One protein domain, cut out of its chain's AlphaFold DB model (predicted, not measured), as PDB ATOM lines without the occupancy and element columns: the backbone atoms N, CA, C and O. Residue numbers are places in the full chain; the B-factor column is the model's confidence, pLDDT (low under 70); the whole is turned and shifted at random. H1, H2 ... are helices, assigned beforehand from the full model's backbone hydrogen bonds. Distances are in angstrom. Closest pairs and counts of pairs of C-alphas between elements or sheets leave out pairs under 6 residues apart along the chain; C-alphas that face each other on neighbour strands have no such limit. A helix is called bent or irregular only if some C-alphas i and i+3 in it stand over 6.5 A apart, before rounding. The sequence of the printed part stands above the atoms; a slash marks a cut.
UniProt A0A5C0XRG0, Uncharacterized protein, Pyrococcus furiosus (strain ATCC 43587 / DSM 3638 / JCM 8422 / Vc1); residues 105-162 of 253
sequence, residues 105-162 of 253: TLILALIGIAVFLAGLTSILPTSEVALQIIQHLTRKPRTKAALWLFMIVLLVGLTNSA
ATOM      1  N   THR A 105     130.411 183.012 175.959       88.12
ATOM      2  CA  THR A 105     128.978 183.339 175.941       88.12
ATOM      3  C   THR A 105     128.516 183.884 174.590       88.12
ATOM      4  O   THR A 105     127.399 183.604 174.167       88.12
ATOM      5  N   LEU A 106     129.374 184.626 173.877       90.19
ATOM      6  CA  LEU A 106     129.051 185.134 172.542       90.19
ATOM      7  C   LEU A 106     128.888 183.987 171.538       90.19
ATOM      8  O   LEU A 106     127.935 183.982 170.768       90.19
ATOM      9  N   ILE A 107     129.789 183.000 171.566       86.50
ATOM     10  CA  ILE A 107     129.712 181.834 170.673       86.50
ATOM     11  C   ILE A 107     128.479 180.991 171.012       86.50
ATOM     12  O   ILE A 107     127.744 180.613 170.105       86.50
ATOM     13  N   LEU A 108     128.198 180.765 172.300       86.75
ATOM     14  CA  LEU A 108     126.978 180.077 172.739       86.75
ATOM     15  C   LEU A 108     125.708 180.795 172.266       86.75
ATOM     16  O   LEU A 108     124.795 180.148 171.761       86.75
ATOM     17  N   ALA A 109     125.662 182.125 172.373       88.88
ATOM     18  CA  ALA A 109     124.531 182.915 171.897       88.88
ATOM     19  C   ALA A 109     124.365 182.816 170.373       88.88
ATOM     20  O   ALA A 109     123.249 182.637 169.892       88.88
ATOM     21  N   LEU A 110     125.462 182.881 169.612       89.94
ATOM     22  CA  LEU A 110     125.428 182.729 168.156       89.94
ATOM     23  C   LEU A 110     124.956 181.333 167.734       89.94
ATOM     24  O   LEU A 110     124.153 181.228 166.811       89.94
ATOM     25  N   ILE A 111     125.394 180.276 168.427       86.56
ATOM     26  CA  ILE A 111     124.912 178.909 168.188       86.56
ATOM     27  C   ILE A 111     123.424 178.802 168.527       86.56
ATOM     28  O   ILE A 111     122.656 178.298 167.713       86.56
ATOM     29  N   GLY A 112     122.997 179.319 169.681       87.00
ATOM     30  CA  GLY A 112     121.590 179.317 170.079       87.00
ATOM     31  C   GLY A 112     120.696 180.037 169.067       87.00
ATOM     32  O   GLY A 112     119.666 179.503 168.662       87.00
ATOM     33  N   ILE A 113     121.122 181.211 168.588       90.25
ATOM     34  CA  ILE A 113     120.423 181.954 167.529       90.25
ATOM     35  C   ILE A 113     120.410 181.154 166.224       90.25
ATOM     36  O   ILE A 113     119.371 181.086 165.576       90.25
ATOM     37  N   ALA A 114     121.525 180.533 165.834       87.62
ATOM     38  CA  ALA A 114     121.591 179.731 164.616       87.62
ATOM     39  C   ALA A 114     120.631 178.530 164.667       87.62
ATOM     40  O   ALA A 114     119.885 178.314 163.715       87.62
ATOM     41  N   VAL A 115     120.592 177.800 165.787       85.25
ATOM     42  CA  VAL A 115     119.658 176.681 166.007       85.25
ATOM     43  C   VAL A 115     118.210 177.175 166.000       85.25
ATOM     44  O   VAL A 115     117.358 176.575 165.346       85.25
ATOM     45  N   PHE A 116     117.929 178.301 166.658       87.50
ATOM     46  CA  PHE A 116     116.598 178.905 166.669       87.50
ATOM     47  C   PHE A 116     116.132 179.322 165.267       87.50
ATOM     48  O   PHE A 116     115.013 179.003 164.864       87.50
ATOM     49  N   LEU A 117     116.995 179.991 164.496       89.94
ATOM     50  CA  LEU A 117     116.702 180.382 163.117       89.94
ATOM     51  C   LEU A 117     116.516 179.158 162.215       89.94
ATOM     52  O   LEU A 117     115.572 179.140 161.428       89.94
ATOM     53  N   ALA A 118     117.347 178.123 162.359       83.88
ATOM     54  CA  ALA A 118     117.188 176.868 161.628       83.88
ATOM     55  C   ALA A 118     115.822 176.220 161.919       83.88
ATOM     56  O   ALA A 118     115.088 175.872 160.991       83.88
ATOM     57  N   GLY A 119     115.426 176.155 163.194       84.12
ATOM     58  CA  GLY A 119     114.100 175.687 163.600       84.12
ATOM     59  C   GLY A 119     112.971 176.516 162.982       84.12
ATOM     60  O   GLY A 119     112.059 175.961 162.369       84.12
ATOM     61  N   LEU A 120     113.057 177.849 163.044       86.69
ATOM     62  CA  LEU A 120     112.062 178.741 162.436       86.69
ATOM     63  C   LEU A 120     111.916 178.527 160.925       86.69
ATOM     64  O   LEU A 120     110.792 178.514 160.422       86.69
ATOM     65  N   THR A 121     113.021 178.327 160.201       82.56
ATOM     66  CA  THR A 121     112.973 178.098 158.747       82.56
ATOM     67  C   THR A 121     112.255 176.805 158.354       82.56
ATOM     68  O   THR A 121     111.721 176.735 157.251       82.56
ATOM     69  N   SER A 122     112.176 175.820 159.254       80.31
ATOM     70  CA  SER A 122     111.436 174.568 159.047       80.31
ATOM     71  C   SER A 122     109.983 174.644 159.546       80.31
ATOM     72  O   SER A 122     109.056 174.169 158.882       80.31
ATOM     73  N   ILE A 123     109.754 175.308 160.685       85.19
ATOM     74  CA  ILE A 123     108.419 175.454 161.283       85.19
ATOM     75  C   ILE A 123     107.517 176.329 160.412       85.19
ATOM     76  O   ILE A 123     106.334 176.021 160.273       85.19
ATOM     77  N   LEU A 124     108.045 177.405 159.820       86.00
ATOM     78  CA  LEU A 124     107.246 178.353 159.039       86.00
ATOM     79  C   LEU A 124     106.542 177.689 157.837       86.00
ATOM     80  O   LEU A 124     105.315 177.796 157.759       86.00
ATOM     81  N   PRO A 125     107.237 176.960 156.937       83.56
ATOM     82  CA  PRO A 125     106.567 176.267 155.842       83.56
ATOM     83  C   PRO A 125     105.581 175.197 156.305       83.56
ATOM     84  O   PRO A 125     104.473 175.122 155.782       83.56
ATOM     85  N   THR A 126     105.951 174.402 157.310       84.69
ATOM     86  CA  THR A 126     105.089 173.335 157.843       84.69
ATOM     87  C   THR A 126     103.807 173.909 158.454       84.69
ATOM     88  O   THR A 126     102.711 173.399 158.225       84.69
ATOM     89  N   SER A 127     103.925 175.033 159.165       88.81
ATOM     90  CA  SER A 127     102.788 175.761 159.732       88.81
ATOM     91  C   SER A 127     101.895 176.362 158.652       88.81
ATOM     92  O   SER A 127     100.679 176.381 158.817       88.81
ATOM     93  N   GLU A 128     102.463 176.829 157.537       88.19
ATOM     94  CA  GLU A 128     101.679 177.323 156.401       88.19
ATOM     95  C   GLU A 128     100.863 176.195 155.754       88.19
ATOM     96  O   GLU A 128      99.676 176.389 155.490       88.19
ATOM     97  N   VAL A 129     101.445 175.002 155.573       88.31
ATOM     98  CA  VAL A 129     100.693 173.830 155.090       88.31
ATOM     99  C   VAL A 129      99.557 173.487 156.055       88.31
ATOM    100  O   VAL A 129      98.401 173.386 155.642       88.31
ATOM    101  N   ALA A 130      99.853 173.370 157.352       88.75
ATOM    102  CA  ALA A 130      98.850 173.051 158.365       88.75
ATOM    103  C   ALA A 130      97.724 174.100 158.418       88.75
ATOM    104  O   ALA A 130      96.546 173.755 158.515       88.75
ATOM    105  N   LEU A 131      98.069 175.385 158.294       91.12
ATOM    106  CA  LEU A 131      97.110 176.483 158.238       91.12
ATOM    107  C   LEU A 131      96.178 176.359 157.031       91.12
ATOM    108  O   LEU A 131      94.970 176.533 157.185       91.12
ATOM    109  N   GLN A 132      96.715 176.049 155.851       88.31
ATOM    110  CA  GLN A 132      95.917 175.859 154.640       88.31
ATOM    111  C   GLN A 132      94.982 174.656 154.763       88.31
ATOM    112  O   GLN A 132      93.811 174.765 154.398       88.31
ATOM    113  N   ILE A 133      95.456 173.550 155.347       86.06
ATOM    114  CA  ILE A 133      94.631 172.371 155.631       86.06
ATOM    115  C   ILE A 133      93.481 172.754 156.568       86.06
ATOM    116  O   ILE A 133      92.319 172.578 156.214       86.06
ATOM    117  N   ILE A 134      93.769 173.355 157.726       88.31
ATOM    118  CA  ILE A 134      92.730 173.763 158.686       88.31
ATOM    119  C   ILE A 134      91.759 174.752 158.036       88.31
ATOM    120  O   ILE A 134      90.545 174.634 158.204       88.31
ATOM    121  N   GLN A 135      92.256 175.724 157.273       87.88
ATOM    122  CA  GLN A 135      91.419 176.690 156.568       87.88
ATOM    123  C   GLN A 135      90.476 176.000 155.574       87.88
ATOM    124  O   GLN A 135      89.286 176.318 155.550       87.88
ATOM    125  N   HIS A 136      90.987 175.047 154.792       86.12
ATOM    126  CA  HIS A 136      90.207 174.284 153.821       86.12
ATOM    127  C   HIS A 136      89.136 173.424 154.504       86.12
ATOM    128  O   HIS A 136      87.960 173.495 154.147       86.12
ATOM    129  N   LEU A 137      89.521 172.687 155.550       85.00
ATOM    130  CA  LEU A 137      88.639 171.795 156.303       85.00
ATOM    131  C   LEU A 137      87.513 172.540 157.021       85.00
ATOM    132  O   LEU A 137      86.366 172.103 157.051       85.00
ATOM    133  N   THR A 138      87.835 173.685 157.611       86.94
ATOM    134  CA  THR A 138      86.916 174.402 158.505       86.94
ATOM    135  C   THR A 138      86.133 175.497 157.783       86.94
ATOM    136  O   THR A 138      85.184 176.058 158.344       86.94
ATOM    137  N   ARG A 139      86.543 175.826 156.547       88.19
ATOM    138  CA  ARG A 139      86.043 176.942 155.728       88.19
ATOM    139  C   ARG A 139      86.007 178.269 156.503       88.19
ATOM    140  O   ARG A 139      85.143 179.117 156.275       88.19
ATOM    141  N   LYS A 140      86.908 178.446 157.474       90.81
ATOM    142  CA  LYS A 140      87.000 179.659 158.303       90.81
ATOM    143  C   LYS A 140      88.018 180.649 157.728       90.81
ATOM    144  O   LYS A 140      88.927 180.250 157.008       90.81
ATOM    145  N   PRO A 141      87.913 181.947 158.070       92.38
ATOM    146  CA  PRO A 141      88.931 182.931 157.714       92.38
ATOM    147  C   PRO A 141      90.311 182.546 158.256       92.38
ATOM    148  O   PRO A 141      90.410 182.019 159.369       92.38
ATOM    149  N   ARG A 142      91.368 182.902 157.515       90.75
ATOM    150  CA  ARG A 142      92.774 182.599 157.841       90.75
ATOM    151  C   ARG A 142      93.139 182.915 159.295       90.75
ATOM    152  O   ARG A 142      93.755 182.093 159.955       90.75
ATOM    153  N   THR A 143      92.696 184.052 159.832       94.19
ATOM    154  CA  THR A 143      92.979 184.452 161.223       94.19
ATOM    155  C   THR A 143      92.405 183.478 162.257       94.19
ATOM    156  O   THR A 143      93.051 183.199 163.263       94.19
ATOM    157  N   LYS A 144      91.206 182.925 162.016       92.50
ATOM    158  CA  LYS A 144      90.591 181.935 162.917       92.50
ATOM    159  C   LYS A 144      91.266 180.569 162.789       92.50
ATOM    160  O   LYS A 144      91.519 179.937 163.806       92.50
ATOM    161  N   ALA A 145      91.592 180.152 161.565       92.19
ATOM    162  CA  ALA A 145      92.342 178.921 161.324       92.19
ATOM    163  C   ALA A 145      93.739 178.972 161.972       92.19
ATOM    164  O   ALA A 145      94.149 178.013 162.616       92.19
ATOM    165  N   ALA A 146      94.421 180.121 161.898       93.06
ATOM    166  CA  ALA A 146      95.707 180.340 162.558       93.06
ATOM    167  C   ALA A 146      95.588 180.248 164.081       93.06
ATOM    168  O   ALA A 146      96.407 179.593 164.714       93.06
ATOM    169  N   LEU A 147      94.546 180.840 164.674       94.31
ATOM    170  CA  LEU A 147      94.298 180.709 166.111       94.31
ATOM    171  C   LEU A 147      94.096 179.245 166.524       94.31
ATOM    172  O   LEU A 147      94.631 178.820 167.544       94.31
ATOM    173  N   TRP A 148      93.350 178.465 165.738       92.25
ATOM    174  CA  TRP A 148      93.153 177.038 166.007       92.25
ATOM    175  C   TRP A 148      94.453 176.253 165.886       92.25
ATOM    176  O   TRP A 148      94.743 175.449 166.767       92.25
ATOM    177  N   LEU A 149      95.265 176.539 164.866       93.00
ATOM    178  CA  LEU A 149      96.595 175.956 164.729       93.00
ATOM    179  C   LEU A 149      97.458 176.255 165.961       93.00
ATOM    180  O   LEU A 149      98.006 175.329 166.548       93.00
ATOM    181  N   PHE A 150      97.521 177.514 166.406       92.12
ATOM    182  CA  PHE A 150      98.266 177.889 167.610       92.12
ATOM    183  C   PHE A 150      97.766 177.164 168.860       92.12
ATOM    184  O   PHE A 150      98.579 176.704 169.654       92.12
ATOM    185  N   MET A 151      96.449 177.024 169.028       90.88
ATOM    186  CA  MET A 151      95.876 176.292 170.160       90.88
ATOM    187  C   MET A 151      96.236 174.804 170.125       90.88
ATOM    188  O   MET A 151      96.609 174.254 171.156       90.88
ATOM    189  N   ILE A 152      96.162 174.160 168.958       89.81
ATOM    190  CA  ILE A 152      96.544 172.750 168.794       89.81
ATOM    191  C   ILE A 152      98.033 172.573 169.099       89.81
ATOM    192  O   ILE A 152      98.390 171.721 169.908       89.81
ATOM    193  N   VAL A 153      98.893 173.412 168.513       89.81
ATOM    194  CA  VAL A 153     100.346 173.372 168.738       89.81
ATOM    195  C   VAL A 153     100.684 173.618 170.207       89.81
ATOM    196  O   VAL A 153     101.544 172.932 170.745       89.81
ATOM    197  N   LEU A 154      99.990 174.537 170.882       89.56
ATOM    198  CA  LEU A 154     100.176 174.783 172.311       89.56
ATOM    199  C   LEU A 154      99.796 173.555 173.147       89.56
ATOM    200  O   LEU A 154     100.560 173.154 174.020       89.56
ATOM    201  N   LEU A 155      98.636 172.949 172.882       87.94
ATOM    202  CA  LEU A 155      98.167 171.773 173.621       87.94
ATOM    203  C   LEU A 155      99.103 170.577 173.430       87.94
ATOM    204  O   LEU A 155      99.501 169.955 174.412       87.94
ATOM    205  N   VAL A 156      99.503 170.303 172.186       85.69
ATOM    206  CA  VAL A 156     100.465 169.241 171.874       85.69
ATOM    207  C   VAL A 156     101.819 169.561 172.505       85.69
ATOM    208  O   VAL A 156     102.380 168.718 173.199       85.69
ATOM    209  N   GLY A 157     102.311 170.792 172.364       84.06
ATOM    210  CA  GLY A 157     103.595 171.233 172.914       84.06
ATOM    211  C   GLY A 157     103.684 171.111 174.438       84.06
ATOM    212  O   GLY A 157     104.721 170.708 174.955       84.06
ATOM    213  N   LEU A 158     102.592 171.379 175.163       84.25
ATOM    214  CA  LEU A 158     102.529 171.170 176.613       84.25
ATOM    215  C   LEU A 158     102.685 169.690 176.981       84.25
ATOM    216  O   LEU A 158     103.445 169.361 177.892       84.25
ATOM    217  N   THR A 159     102.004 168.795 176.261       78.88
ATOM    218  CA  THR A 159     102.141 167.344 176.477       78.88
ATOM    219  C   THR A 159     103.504 166.810 176.039       78.88
ATOM    220  O   THR A 159     104.017 165.870 176.638       78.88
ATOM    221  N   ASN A 160     104.129 167.463 175.059       76.00
ATOM    222  CA  ASN A 160     105.431 167.117 174.493       76.00
ATOM    223  C   ASN A 160     106.625 167.621 175.323       76.00
ATOM    224  O   ASN A 160     107.756 167.618 174.849       76.00
ATOM    225  N   SER A 161     106.381 168.114 176.540       74.25
ATOM    226  CA  SER A 161     107.430 168.649 177.416       74.25
ATOM    227  C   SER A 161     108.273 167.563 178.096       74.25
ATOM    228  O   SER A 161     109.378 167.853 178.552       74.25
ATOM    229  N   ALA A 162     107.783 166.320 178.155       82.81
ATOM    230  CA  ALA A 162     108.550 165.175 178.635       82.81
ATOM    231  C   ALA A 162     109.333 164.521 177.473       82.81
ATOM    232  O   ALA A 162     108.703 164.194 176.463       82.81
TER     233      ALA A 162
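Overview. This is residues 105 to 162 of the 253 residues of an uncharacterized protein of Pyrococcus furiosus (strain ATCC 43587 / DSM 3638 / JCM 8422 / Vc1) (UniProt A0A5C0XRG0). A long helix, H1, with a gentle kink makes the length, and a shorter helix, H2, folds back from its last part at a steep angle, making a lopsided V. The first part of H1, residues 105 to 126, sticks out alone. The 58 printed residues hold two named helices, H1 then H2, and no named strand: all helix. The whole is loose, with a radius of gyration of the C-alphas of 14.9 A, and spans 47 by 24 by 14 A.

Along the chain. H1, residues 105 to 138, is 46.4 A long and begins at C-alpha 105 (128.978, 183.339, 175.941). It has a kink of 29 degrees near residue 124; it is neither bent nor irregular, but only just: C-alphas 122 and 125 are 6.1 A apart. H2, residues 142 to 159, is 25.8 A long and ends at C-alpha 159 (102.141, 167.344, 176.477).

Arrangement. H1, with residues 127 to 138 alone, touches residues 142 to 149 of H2; the closest C-alphas, of Gln 135 and Ala 145, are 5.3 A apart. The helices run opposite ways at a steep tilt of 57 degrees. In H2 every O i to N i+4 pair is within hydrogen-bond range, in H1 29 of 30.

Size, cuts and confidence. The C-alphas farthest apart, of Thr 105 and Arg 139, are 47.9 A apart. The link from H1 to H2 is tight. The printed part has no cut, and no printed residue is under 70 in pLDDT.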